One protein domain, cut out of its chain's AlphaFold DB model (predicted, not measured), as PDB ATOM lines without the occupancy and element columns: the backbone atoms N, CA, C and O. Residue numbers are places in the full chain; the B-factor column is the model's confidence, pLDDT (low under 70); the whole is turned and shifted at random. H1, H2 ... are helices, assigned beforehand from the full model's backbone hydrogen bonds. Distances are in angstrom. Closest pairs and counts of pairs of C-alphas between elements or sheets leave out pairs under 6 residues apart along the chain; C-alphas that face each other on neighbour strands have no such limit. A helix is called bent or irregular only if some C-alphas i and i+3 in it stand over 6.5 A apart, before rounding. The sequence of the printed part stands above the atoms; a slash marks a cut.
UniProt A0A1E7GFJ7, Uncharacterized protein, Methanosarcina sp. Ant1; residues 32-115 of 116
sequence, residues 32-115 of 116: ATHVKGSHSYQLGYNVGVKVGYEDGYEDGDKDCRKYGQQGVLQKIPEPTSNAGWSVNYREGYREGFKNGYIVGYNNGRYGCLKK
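AT A GLANCE: This is residues 32 to 115 of the 116 residues of an uncharacterized protein of Methanosarcina sp. Ant1 (UniProt A0A1E7GFJ7). Two long helices, H1 and H2, lie side by side along a rod and run the same way, crossing at a shallow angle with their middles very close together. Between them along the chain, residues 68 to 86 run back along the length of the rod, from the end of H1 to the beginning of H2. The printed part has 84 residues with two named helices, H1 then H2, and no named strand; the class is all helix. The whole is only just loose, close to compact, with a radius of gyration of the C-alphas of 14.6 A, and it spans 47 by 18 by 18 A.

HOW THE PARTS SIT: H1, residues 39 to 67, and H2, residues 87 to 113, touch, with 117 pairs of C-alphas within 8 A. Their closest C-alphas are those of Gly 48 and Phe 97, 4.0 A apart. Their centres are 3.7 A apart. They stand at a shallow tilt of 29 degrees and run the same way. In H1 and H2 every backbone O i to N i+4 pair is within hydrogen-bond range.

IN THESE COORDINATES: Residues 32 to 38 come before H1. H1 has 29 residues and runs 40.6 A from C-alpha 39 at (-1.954, 32.672, 36.730) to C-alpha 67 at (-4.588, -3.391, 18.265). H2 has 27 residues and runs 39.0 A from C-alpha 87 at (2.952, 32.926, 25.610) to C-alpha 113 at (-9.227, -4.019, 27.745). Neither helix is bent.

THE WHOLE: The two C-alphas farthest apart are those of Ala 32 and Lys 115, 49.7 A. The printed part has no cut. The link from H1 to H2, 19 residues, is long. The mean pLDDT of the printed part is 92.5, and residues 32 to 36 are under 70.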
ATOM      1  N   ALA A  32      12.547  37.506  29.035       52.31
ATOM      2  CA  ALA A  32      11.203  37.466  29.584       52.31
ATOM      3  C   ALA A  32      11.056  36.123  30.300       52.31
ATOM      4  O   ALA A  32      11.100  35.061  29.677       52.31
ATOM      5  N   THR A  33      11.023  36.165  31.626       53.78
ATOM      6  CA  THR A  33      11.010  34.966  32.441       53.78
ATOM      7  C   THR A  33       9.708  34.245  32.138       53.78
ATOM      8  O   THR A  33       8.616  34.749  32.388       53.78
ATOM      9  N   HIS A  34       9.828  33.065  31.539       56.47
ATOM     10  CA  HIS A  34       8.737  32.119  31.382       56.47
ATOM     11  C   HIS A  34       8.316  31.670  32.782       56.47
ATOM     12  O   HIS A  34       8.898  30.759  33.374       56.47
ATOM     13  N   VAL A  35       7.355  32.376  33.377       65.31
ATOM     14  CA  VAL A  35       6.929  32.096  34.745       65.31
ATOM     15  C   VAL A  35       5.903  30.967  34.692       65.31
ATOM     16  O   VAL A  35       4.697  31.216  34.601       65.31
ATOM     17  N   LYS A  36       6.378  29.718  34.816       69.12
ATOM     18  CA  LYS A  36       5.542  28.522  35.073       69.12
ATOM     19  C   LYS A  36       4.617  28.673  36.299       69.12
ATOM     20  O   LYS A  36       3.704  27.887  36.498       69.12
ATOM     21  N   GLY A  37       4.836  29.689  37.133       71.50
ATOM     22  CA  GLY A  37       3.969  30.055  38.256       71.50
ATOM     23  C   GLY A  37       2.921  31.137  37.960       71.50
ATOM     24  O   GLY A  37       2.182  31.500  38.867       71.50
ATOM     25  N   SER A  38       2.847  31.692  36.745       89.06
ATOM     26  CA  SER A  38       1.871  32.749  36.445       89.06
ATOM     27  C   SER A  38       0.440  32.205  36.412       89.06
ATOM     28  O   SER A  38       0.201  31.083  35.965       89.06
ATOM     29  N   HIS A  39      -0.532  33.029  36.809       93.62
ATOM     30  CA  HIS A  39      -1.954  32.672  36.730       93.62
ATOM     31  C   HIS A  39      -2.368  32.249  35.308       93.62
ATOM     32  O   HIS A  39      -3.081  31.270  35.123       93.62
ATOM     33  N   SER A  40      -1.856  32.950  34.290       94.38
ATOM     34  CA  SER A  40      -2.105  32.630  32.878       94.38
ATOM     35  C   SER A  40      -1.586  31.239  32.494       94.38
ATOM     36  O   SER A  40      -2.293  30.478  31.835       94.38
ATOM     37  N   TYR A  41      -0.384  30.877  32.958       95.00
ATOM     38  CA  TYR A  41       0.168  29.537  32.761       95.00
ATOM     39  C   TYR A  41      -0.690  28.472  33.443       95.00
ATOM     40  O   TYR A  41      -1.044  27.485  32.807       95.00
ATOM     41  N   GLN A  42      -1.058  28.674  34.710       96.44
ATOM     42  CA  GLN A  42      -1.863  27.706  35.462       96.44
ATOM     43  C   GLN A  42      -3.238  27.495  34.823       96.44
ATOM     44  O   GLN A  42      -3.696  26.360  34.704       96.44
ATOM     45  N   LEU A  43      -3.875  28.573  34.355       96.69
ATOM     46  CA  LEU A  43      -5.134  28.484  33.623       96.69
ATOM     47  C   LEU A  43      -4.958  27.679  32.331       96.69
ATOM     48  O   LEU A  43      -5.709  26.734  32.101       96.69
ATOM     49  N   GLY A  44      -3.939  28.013  31.534       96.75
ATOM     50  CA  GLY A  44      -3.595  27.264  30.330       96.75
ATOM     51  C   GLY A  44      -3.388  25.785  30.635       96.75
ATOM     52  O   GLY A  44      -4.005  24.943  29.994       96.75
ATOM     53  N   TYR A  45      -2.599  25.473  31.662       97.25
ATOM     54  CA  TYR A  45      -2.312  24.112  32.104       97.25
ATOM     55  C   TYR A  45      -3.571  23.335  32.464       97.25
ATOM     56  O   TYR A  45      -3.773  22.247  31.936       97.25
ATOM     57  N   ASN A  46      -4.447  23.895  33.295       97.94
ATOM     58  CA  ASN A  46      -5.671  23.214  33.713       97.94
ATOM     59  C   ASN A  46      -6.606  22.932  32.530       97.94
ATOM     60  O   ASN A  46      -7.157  21.836  32.423       97.94
ATOM     61  N   VAL A  47      -6.747  23.898  31.616       97.75
ATOM     62  CA  VAL A  47      -7.523  23.702  30.384       97.75
ATOM     63  C   VAL A  47      -6.865  22.633  29.510       97.75
ATOM     64  O   VAL A  47      -7.545  21.723  29.043       97.75
ATOM     65  N   GLY A  48      -5.543  22.698  29.348       98.00
ATOM     66  CA  GLY A  48      -4.759  21.725  28.598       98.00
ATOM     67  C   GLY A  48      -4.943  20.310  29.135       98.00
ATOM     68  O   GLY A  48      -5.246  19.418  28.356       98.00
ATOM     69  N   VAL A  49      -4.840  20.104  30.452       98.62
ATOM     70  CA  VAL A  49      -5.036  18.788  31.089       98.62
ATOM     71  C   VAL A  49      -6.397  18.204  30.740       98.62
ATOM     72  O   VAL A  49      -6.471  17.033  30.377       98.62
ATOM     73  N   LYS A  50      -7.463  19.006  30.826       98.50
ATOM     74  CA  LYS A  50      -8.813  18.528  30.532       98.50
ATOM     75  C   LYS A  50      -8.959  18.113  29.067       98.50
ATOM     76  O   LYS A  50      -9.385  16.997  28.802       98.50
ATOM     77  N   VAL A  51      -8.568  18.991  28.141       98.00
ATOM     78  CA  VAL A  51      -8.672  18.719  26.697       98.00
ATOM     79  C   VAL A  51      -7.792  17.532  26.311       98.00
ATOM     80  O   VAL A  51      -8.256  16.600  25.668       98.00
ATOM     81  N   GLY A  52      -6.544  17.516  26.781       98.44
ATOM     82  CA  GLY A  52      -5.621  16.415  26.533       98.44
ATOM     83  C   GLY A  52      -6.169  15.089  27.043       98.44
ATOM     84  O   GLY A  52      -6.074  14.095  26.338       98.44
ATOM     85  N   TYR A  53      -6.775  15.058  28.233       98.75
ATOM     86  CA  TYR A  53      -7.388  13.841  28.765       98.75
ATOM     87  C   TYR A  53      -8.506  13.304  27.868       98.75
ATOM     88  O   TYR A  53      -8.541  12.101  27.619       98.75
ATOM     89  N   GLU A  54      -9.406  14.171  27.403       98.44
ATOM     90  CA  GLU A  54     -10.522  13.785  26.532       98.44
ATOM     91  C   GLU A  54     -10.003  13.204  25.206       98.44
ATOM     92  O   GLU A  54     -10.330  12.060  24.879       98.44
ATOM     93  N   ASP A  55      -9.106  13.926  24.526       98.12
ATOM     94  CA  ASP A  55      -8.485  13.487  23.268       98.12
ATOM     95  C   ASP A  55      -7.712  12.173  23.453       98.12
ATOM     96  O   ASP A  55      -7.884  11.207  22.708       98.12
ATOM     97  N   GLY A  56      -6.885  12.110  24.500       98.19
ATOM     98  CA  GLY A  56      -6.098  10.930  24.826       98.19
ATOM     99  C   GLY A  56      -6.986   9.721  25.084       98.19
ATOM    100  O   GLY A  56      -6.710   8.649  24.557       98.19
ATOM    101  N   TYR A  57      -8.060   9.874  25.862       98.44
ATOM    102  CA  TYR A  57      -8.985   8.782  26.171       98.44
ATOM    103  C   TYR A  57      -9.634   8.211  24.914       98.44
ATOM    104  O   TYR A  57      -9.677   6.988  24.753       98.44
ATOM    105  N   GLU A  58     -10.112   9.076  24.021       98.00
ATOM    106  CA  GLU A  58     -10.710   8.652  22.758       98.00
ATOM    107  C   GLU A  58      -9.700   7.893  21.889       98.00
ATOM    108  O   GLU A  58      -9.994   6.797  21.400       98.00
ATOM    109  N   ASP A  59      -8.486   8.427  21.748       97.50
ATOM    110  CA  ASP A  59      -7.430   7.782  20.973       97.50
ATOM    111  C   ASP A  59      -6.987   6.456  21.602       97.50
ATOM    112  O   ASP A  59      -6.757   5.481  20.887       97.50
ATOM    113  N   GLY A  60      -6.945   6.367  22.932       97.56
ATOM    114  CA  GLY A  60      -6.658   5.133  23.658       97.56
ATOM    115  C   GLY A  60      -7.719   4.051  23.448       97.56
ATOM    116  O   GLY A  60      -7.375   2.892  23.201       97.56
ATOM    117  N   ASP A  61      -9.006   4.404  23.498       97.31
ATOM    118  CA  ASP A  61     -10.104   3.466  23.215       97.31
ATOM    119  C   ASP A  61     -10.035   2.962  21.764       97.31
ATOM    120  O   ASP A  61     -10.079   1.752  21.525       97.31
ATOM    121  N   LYS A  62      -9.837   3.866  20.793       96.44
ATOM    122  CA  LYS A  62      -9.671   3.514  19.370       96.44
ATOM    123  C   LYS A  62      -8.475   2.593  19.143       96.44
ATOM    124  O   LYS A  62      -8.591   1.591  18.436       96.44
ATOM    125  N   ASP A  63      -7.338   2.919  19.747       96.62
ATOM    126  CA  ASP A  63      -6.106   2.148  19.629       96.62
ATOM    127  C   ASP A  63      -6.272   0.733  20.196       96.62
ATOM    128  O   ASP A  63      -5.908  -0.245  19.546       96.62
ATOM    129  N   CYS A  64      -6.914   0.597  21.362       96.56
ATOM    130  CA  CYS A  64      -7.238  -0.707  21.942       96.56
ATOM    131  C   CYS A  64      -8.202  -1.514  21.066       96.56
ATOM    132  O   CYS A  64      -7.985  -2.705  20.853       96.56
ATOM    133  N   ARG A  65      -9.245  -0.899  20.499       94.56
ATOM    134  CA  ARG A  65     -10.157  -1.617  19.590       94.56
ATOM    135  C   ARG A  65      -9.455  -2.135  18.341       94.56
ATOM    136  O   ARG A  65      -9.862  -3.160  17.802       94.56
ATOM    137  N   LYS A  66      -8.423  -1.428  17.874       95.62
ATOM    138  CA  LYS A  66      -7.686  -1.783  16.660       95.62
ATOM    139  C   LYS A  66      -6.564  -2.791  16.905       95.62
ATOM    140  O   LYS A  66      -6.371  -3.683  16.085       95.62
ATOM    141  N   TYR A  67      -5.825  -2.643  18.001       94.44
ATOM    142  CA  TYR A  67      -4.588  -3.391  18.265       94.44
ATOM    143  C   TYR A  67      -4.652  -4.261  19.532       94.44
ATOM    144  O   TYR A  67      -3.692  -4.951  19.877       94.44
ATOM    145  N   GLY A  68      -5.784  -4.261  20.238       92.06
ATOM    146  CA  GLY A  68      -5.981  -5.024  21.465       92.06
ATOM    147  C   GLY A  68      -4.952  -4.645  22.524       92.06
ATOM    148  O   GLY A  68      -4.727  -3.468  22.812       92.06
ATOM    149  N   GLN A  69      -4.291  -5.653  23.092       89.50
ATOM    150  CA  GLN A  69      -3.262  -5.478  24.121       89.50
ATOM    151  C   GLN A  69      -1.991  -4.783  23.613       89.50
ATOM    152  O   GLN A  69      -1.269  -4.193  24.418       89.50
ATOM    153  N   GLN A  70      -1.727  -4.790  22.302       86.81
ATOM    154  CA  GLN A  70      -0.582  -4.086  21.730       86.81
ATOM    155  C   GLN A  70      -0.869  -2.579  21.743       86.81
ATOM    156  O   GLN A  70      -1.699  -2.083  20.986       86.81
ATOM    157  N   GLY A  71      -0.233  -1.849  22.661       79.31
ATOM    158  CA  GLY A  71      -0.269  -0.386  22.682       79.31
ATOM    159  C   GLY A  71       0.762   0.175  21.718       79.31
ATOM    160  O   GLY A  71       1.921  -0.234  21.768       79.31
ATOM    161  N   VAL A  72       0.350   1.097  20.846       89.69
ATOM    162  CA  VAL A  72       1.217   1.612  19.772       89.69
ATOM    163  C   VAL A  72       1.351   3.136  19.771       89.69
ATOM    164  O   VAL A  72       1.693   3.721  18.744       89.69
ATOM    165  N   LEU A  73       1.127   3.806  20.910       91.81
ATOM    166  CA  LEU A  73       1.386   5.245  21.022       91.81
ATOM    167  C   LEU A  73       2.862   5.553  20.745       91.81
ATOM    168  O   LEU A  73       3.729   5.304  21.579       91.81
ATOM    169  N   GLN A  74       3.138   6.142  19.583       91.44
ATOM    170  CA  GLN A  74       4.491   6.559  19.200       91.44
ATOM    171  C   GLN A  74       4.765   8.025  19.540       91.44
ATOM    172  O   GLN A  74       5.898   8.399  19.838       91.44
ATOM    173  N   LYS A  75       3.736   8.876  19.468       93.75
ATOM    174  CA  LYS A  75       3.868  10.320  19.658       93.75
ATOM    175  C   LYS A  75       2.557  10.924  20.146       93.75
ATOM    176  O   LYS A  75       1.495  10.588  19.638       93.75
ATOM    177  N   ILE A  76       2.664  11.860  21.085       95.56
ATOM    178  CA  ILE A  76       1.540  12.693  21.523       95.56
ATOM    179  C   ILE A  76       1.287  13.768  20.453       95.56
ATOM    180  O   ILE A  76       2.248  14.452  20.065       95.56
ATOM    181  N   PRO A  77       0.045  13.933  19.966       93.81
ATOM    182  CA  PRO A  77      -0.284  14.987  19.018       93.81
ATOM    183  C   PRO A  77       0.024  16.365  19.612       93.81
ATOM    184  O   PRO A  77      -0.070  16.596  20.819       93.81
ATOM    185  N   GLU A  78       0.447  17.292  18.758       93.62
ATOM    186  CA  GLU A  78       0.610  18.677  19.190       93.62
ATOM    187  C   GLU A  78      -0.772  19.330  19.251       93.62
ATOM    188  O   GLU A  78      -1.521  19.243  18.275       93.62
ATOM    189  N   PRO A  79      -1.127  19.972  20.373       92.69
ATOM    190  CA  PRO A  79      -2.458  20.516  20.524       92.69
ATOM    191  C   PRO A  79      -2.634  21.776  19.681       92.69
ATOM    192  O   PRO A  79      -1.695  22.549  19.463       92.69
ATOM    193  N   THR A  80      -3.867  22.027  19.251       89.06
ATOM    194  CA  THR A  80      -4.218  23.272  18.566       89.06
ATOM    195  C   THR A  80      -3.951  24.476  19.466       89.06
ATOM    196  O   THR A  80      -4.401  24.532  20.608       89.06
ATOM    197  N   SER A  81      -3.226  25.458  18.931       83.88
ATOM    198  CA  SER A  81      -2.868  26.692  19.630       83.88
ATOM    199  C   SER A  81      -3.488  27.901  18.938       83.88
ATOM    200  O   SER A  81      -3.420  28.021  17.717       83.88
ATOM    201  N   ASN A  82      -4.011  28.847  19.720       87.56
ATOM    202  CA  ASN A  82      -4.528  30.116  19.210       87.56
ATOM    203  C   ASN A  82      -3.449  31.217  19.255       87.56
ATOM    204  O   ASN A  82      -2.743  31.374  20.256       87.56
ATOM    205  N   ALA A  83      -3.332  32.000  18.177       86.25
ATOM    206  CA  ALA A  83      -2.392  33.120  18.089       86.25
ATOM    207  C   ALA A  83      -2.665  34.222  19.131       86.25
ATOM    208  O   ALA A  83      -1.718  34.839  19.609       86.25
ATOM    209  N   GLY A  84      -3.926  34.417  19.532       92.12
ATOM    210  CA  GLY A  84      -4.347  35.381  20.551       92.12
ATOM    211  C   GLY A  84      -4.037  34.967  21.993       92.12
ATOM    212  O   GLY A  84      -4.226  35.762  22.911       92.12
ATOM    213  N   TRP A  85      -3.555  33.744  22.231       93.44
ATOM    214  CA  TRP A  85      -3.124  33.341  23.568       93.44
ATOM    215  C   TRP A  85      -1.779  33.951  23.928       93.44
ATOM    216  O   TRP A  85      -0.831  33.898  23.139       93.44
ATOM    217  N   SER A  86      -1.680  34.435  25.168       93.06
ATOM    218  CA  SER A  86      -0.395  34.810  25.758       93.06
ATOM    219  C   SER A  86       0.587  33.636  25.714       93.06
ATOM    220  O   SER A  86       0.179  32.474  25.796       93.06
ATOM    221  N   VAL A  87       1.884  33.941  25.630       92.19
ATOM    222  CA  VAL A  87       2.952  32.926  25.610       92.19
ATOM    223  C   VAL A  87       2.827  31.985  26.813       92.19
ATOM    224  O   VAL A  87       2.764  30.774  26.630       92.19
ATOM    225  N   ASN A  88       2.648  32.537  28.020       93.19
ATOM    226  CA  ASN A  88       2.499  31.751  29.249       93.19
ATOM    227  C   ASN A  88       1.284  30.810  29.213       93.19
ATOM    228  O   ASN A  88       1.404  29.651  29.601       93.19
ATOM    229  N   TYR A  89       0.128  31.281  28.726       94.69
ATOM    230  CA  TYR A  89      -1.059  30.431  28.582       94.69
ATOM    231  C   TYR A  89      -0.798  29.291  27.602       94.69
ATOM    232  O   TYR A  89      -1.113  28.143  27.891       94.69
ATOM    233  N   ARG A  90      -0.213  29.604  26.441       95.06
ATOM    234  CA  ARG A  90       0.063  28.629  25.381       95.06
ATOM    235  C   ARG A  90       1.001  27.529  25.861       95.06
ATOM    236  O   ARG A  90       0.785  26.363  25.546       95.06
ATOM    237  N   GLU A  91       2.020  27.892  26.628       93.25
ATOM    238  CA  GLU A  91       2.942  26.926  27.217       93.25
ATOM    239  C   GLU A  91       2.286  26.068  28.282       93.25
ATOM    240  O   GLU A  91       2.395  24.845  28.205       93.25
ATOM    241  N   GLY A  92       1.560  26.691  29.217       95.81
ATOM    242  CA  GLY A  92       0.791  25.963  30.219       95.81
ATOM    243  C   GLY A  92      -0.151  24.973  29.550       95.81
ATOM    244  O   GLY A  92      -0.112  23.789  29.857       95.81
ATOM    245  N   TYR A  93      -0.909  25.430  28.555       97.06
ATOM    246  CA  TYR A  93      -1.819  24.603  27.772       97.06
ATOM    247  C   TYR A  93      -1.115  23.446  27.073       97.06
ATOM    248  O   TYR A  93      -1.566  22.311  27.182       97.06
ATOM    249  N   ARG A  94       0.021  23.691  26.413       96.31
ATOM    250  CA  ARG A  94       0.789  22.637  25.742       96.31
ATOM    251  C   ARG A  94       1.322  21.593  26.724       96.31
ATOM    252  O   ARG A  94       1.282  20.404  26.421       96.31
ATOM    253  N   GLU A  95       1.833  22.024  27.876       96.06
ATOM    254  CA  GLU A  95       2.344  21.124  28.916       96.06
ATOM    255  C   GLU A  95       1.206  20.324  29.562       96.06
ATOM    256  O   GLU A  95       1.272  19.096  29.635       96.06
ATOM    257  N   GLY A  96       0.123  21.003  29.944       97.62
ATOM    258  CA  GLY A  96      -1.073  20.387  30.505       97.62
ATOM    259  C   GLY A  96      -1.699  19.374  29.552       97.62
ATOM    260  O   GLY A  96      -1.999  18.257  29.965       97.62
ATOM    261  N   PHE A  97      -1.812  19.713  28.266       98.44
ATOM    262  CA  PHE A  97      -2.332  18.817  27.235       98.44
ATOM    263  C   PHE A  97      -1.534  17.526  27.140       98.44
ATOM    264  O   PHE A  97      -2.116  16.448  27.190       98.44
ATOM    265  N   LYS A  98      -0.200  17.610  27.060       98.12
ATOM    266  CA  LYS A  98       0.648  16.413  26.972       98.12
ATOM    267  C   LYS A  98       0.454  15.497  28.178       98.12
ATOM    268  O   LYS A  98       0.330  14.287  28.010       98.12
ATOM    269  N   ASN A  99       0.375  16.075  29.375       97.88
ATOM    270  CA  ASN A  99       0.163  15.314  30.603       97.88
ATOM    271  C   ASN A  99      -1.230  14.674  30.646       97.88
ATOM    272  O   ASN A  99      -1.346  13.477  30.909       97.88
ATOM    273  N   GLY A 100      -2.274  15.453  30.350       98.50
ATOM    274  CA  GLY A 100      -3.650  14.965  30.277       98.50
ATOM    275  C   GLY A 100      -3.793  13.833  29.264       98.50
ATOM    276  O   GLY A 100      -4.359  12.794  29.590       98.50
ATOM    277  N   TYR A 101      -3.189  13.990  28.085       98.62
ATOM    278  CA  TYR A 101      -3.247  13.021  26.995       98.62
ATOM    279  C   TYR A 101      -2.698  11.655  27.379       98.62
ATOM    280  O   TYR A 101      -3.356  10.648  27.139       98.62
ATOM    281  N   ILE A 102      -1.526  11.591  28.014       98.00
ATOM    282  CA  ILE A 102      -0.946  10.306  28.436       98.00
ATOM    283  C   ILE A 102      -1.886   9.589  29.412       98.00
ATOM    284  O   ILE A 102      -2.121   8.386  29.287       98.00
ATOM    285  N   VAL A 103      -2.432  10.324  30.384       98.31
ATOM    286  CA  VAL A 103      -3.342   9.760  31.389       98.31
ATOM    287  C   VAL A 103      -4.642   9.293  30.736       98.31
ATOM    288  O   VAL A 103      -5.059   8.157  30.959       98.31
ATOM    289  N   GLY A 104      -5.247  10.135  29.896       98.44
ATOM    290  CA  GLY A 104      -6.447   9.813  29.129       98.44
ATOM    291  C   GLY A 104      -6.249   8.562  28.285       98.44
ATOM    292  O   GLY A 104      -7.006   7.607  28.429       98.44
ATOM    293  N   TYR A 105      -5.179   8.514  27.492       98.44
ATOM    294  CA  TYR A 105      -4.852   7.393  26.610       98.44
ATOM    295  C   TYR A 105      -4.715   6.069  27.350       98.44
ATOM    296  O   TYR A 105      -5.325   5.068  26.965       98.44
ATOM    297  N   ASN A 106      -3.978   6.061  28.460       97.00
ATOM    298  CA  ASN A 106      -3.843   4.862  29.278       97.00
ATOM    299  C   ASN A 106      -5.187   4.429  29.879       97.00
ATOM    300  O   ASN A 106      -5.502   3.239  29.868       97.00
ATOM    301  N   ASN A 107      -6.003   5.377  30.346       97.94
ATOM    302  CA  ASN A 107      -7.332   5.087  30.881       97.94
ATOM    303  C   ASN A 107      -8.292   4.554  29.811       97.94
ATOM    304  O   ASN A 107      -9.010   3.592  30.078       97.94
ATOM    305  N   GLY A 108      -8.288   5.134  28.609       97.62
ATOM    306  CA  GLY A 108      -9.090   4.679  27.474       97.62
ATOM    307  C   GLY A 108      -8.735   3.247  27.086       97.62
ATOM    308  O   GLY A 108      -9.606   2.375  27.035       97.62
ATOM    309  N   ARG A 109      -7.434   2.955  26.946       97.00
ATOM    310  CA  ARG A 109      -6.952   1.590  26.691       97.00
ATOM    311  C   ARG A 109      -7.347   0.621  27.799       97.00
ATOM    312  O   ARG A 109      -7.890  -0.441  27.515       97.00
ATOM    313  N   TYR A 110      -7.103   0.982  29.057       96.12
ATOM    314  CA  TYR A 110      -7.440   0.142  30.205       96.12
ATOM    315  C   TYR A 110      -8.944  -0.149  30.288       96.12
ATOM    316  O   TYR A 110      -9.348  -1.289  30.516       96.12
ATOM    317  N   GLY A 111      -9.777   0.871  30.069       96.50
ATOM    318  CA  GLY A 111     -11.230   0.746  30.051       96.50
ATOM    319  C   GLY A 111     -11.738  -0.162  28.932       96.50
ATOM    320  O   GLY A 111     -12.674  -0.927  29.157       96.50
ATOM    321  N   CYS A 112     -11.114  -0.113  27.754       95.75
ATOM    322  CA  CYS A 112     -11.404  -1.017  26.642       95.75
ATOM    323  C   CYS A 112     -10.981  -2.463  26.953       95.75
ATOM    324  O   CYS A 112     -11.799  -3.371  26.832       95.75
ATOM    325  N   LEU A 113      -9.751  -2.681  27.432       93.81
ATOM    326  CA  LEU A 113      -9.227  -4.019  27.745       93.81
ATOM    327  C   LEU A 113      -9.994  -4.724  28.867       93.81
ATOM    328  O   LEU A 113     -10.097  -5.940  28.859       93.81
ATOM    329  N   LYS A 114     -10.562  -3.976  29.818       94.38
ATOM    330  CA  LYS A 114     -11.433  -4.534  30.867       94.38
ATOM    331  C   LYS A 114     -12.769  -5.076  30.360       94.38
ATOM    332  O   LYS A 114     -13.442  -5.784  31.102       94.38
ATOM    333  N   LYS A 115     -13.198  -4.652  29.172       83.50
ATOM    334  CA  LYS A 115     -14.477  -5.045  28.566       83.50
ATOM    335  C   LYS A 115     -14.323  -6.192  27.561       83.50
ATOM    336  O   LYS A 115     -15.343  -6.659  27.065       83.50
TER     337      LYS A 115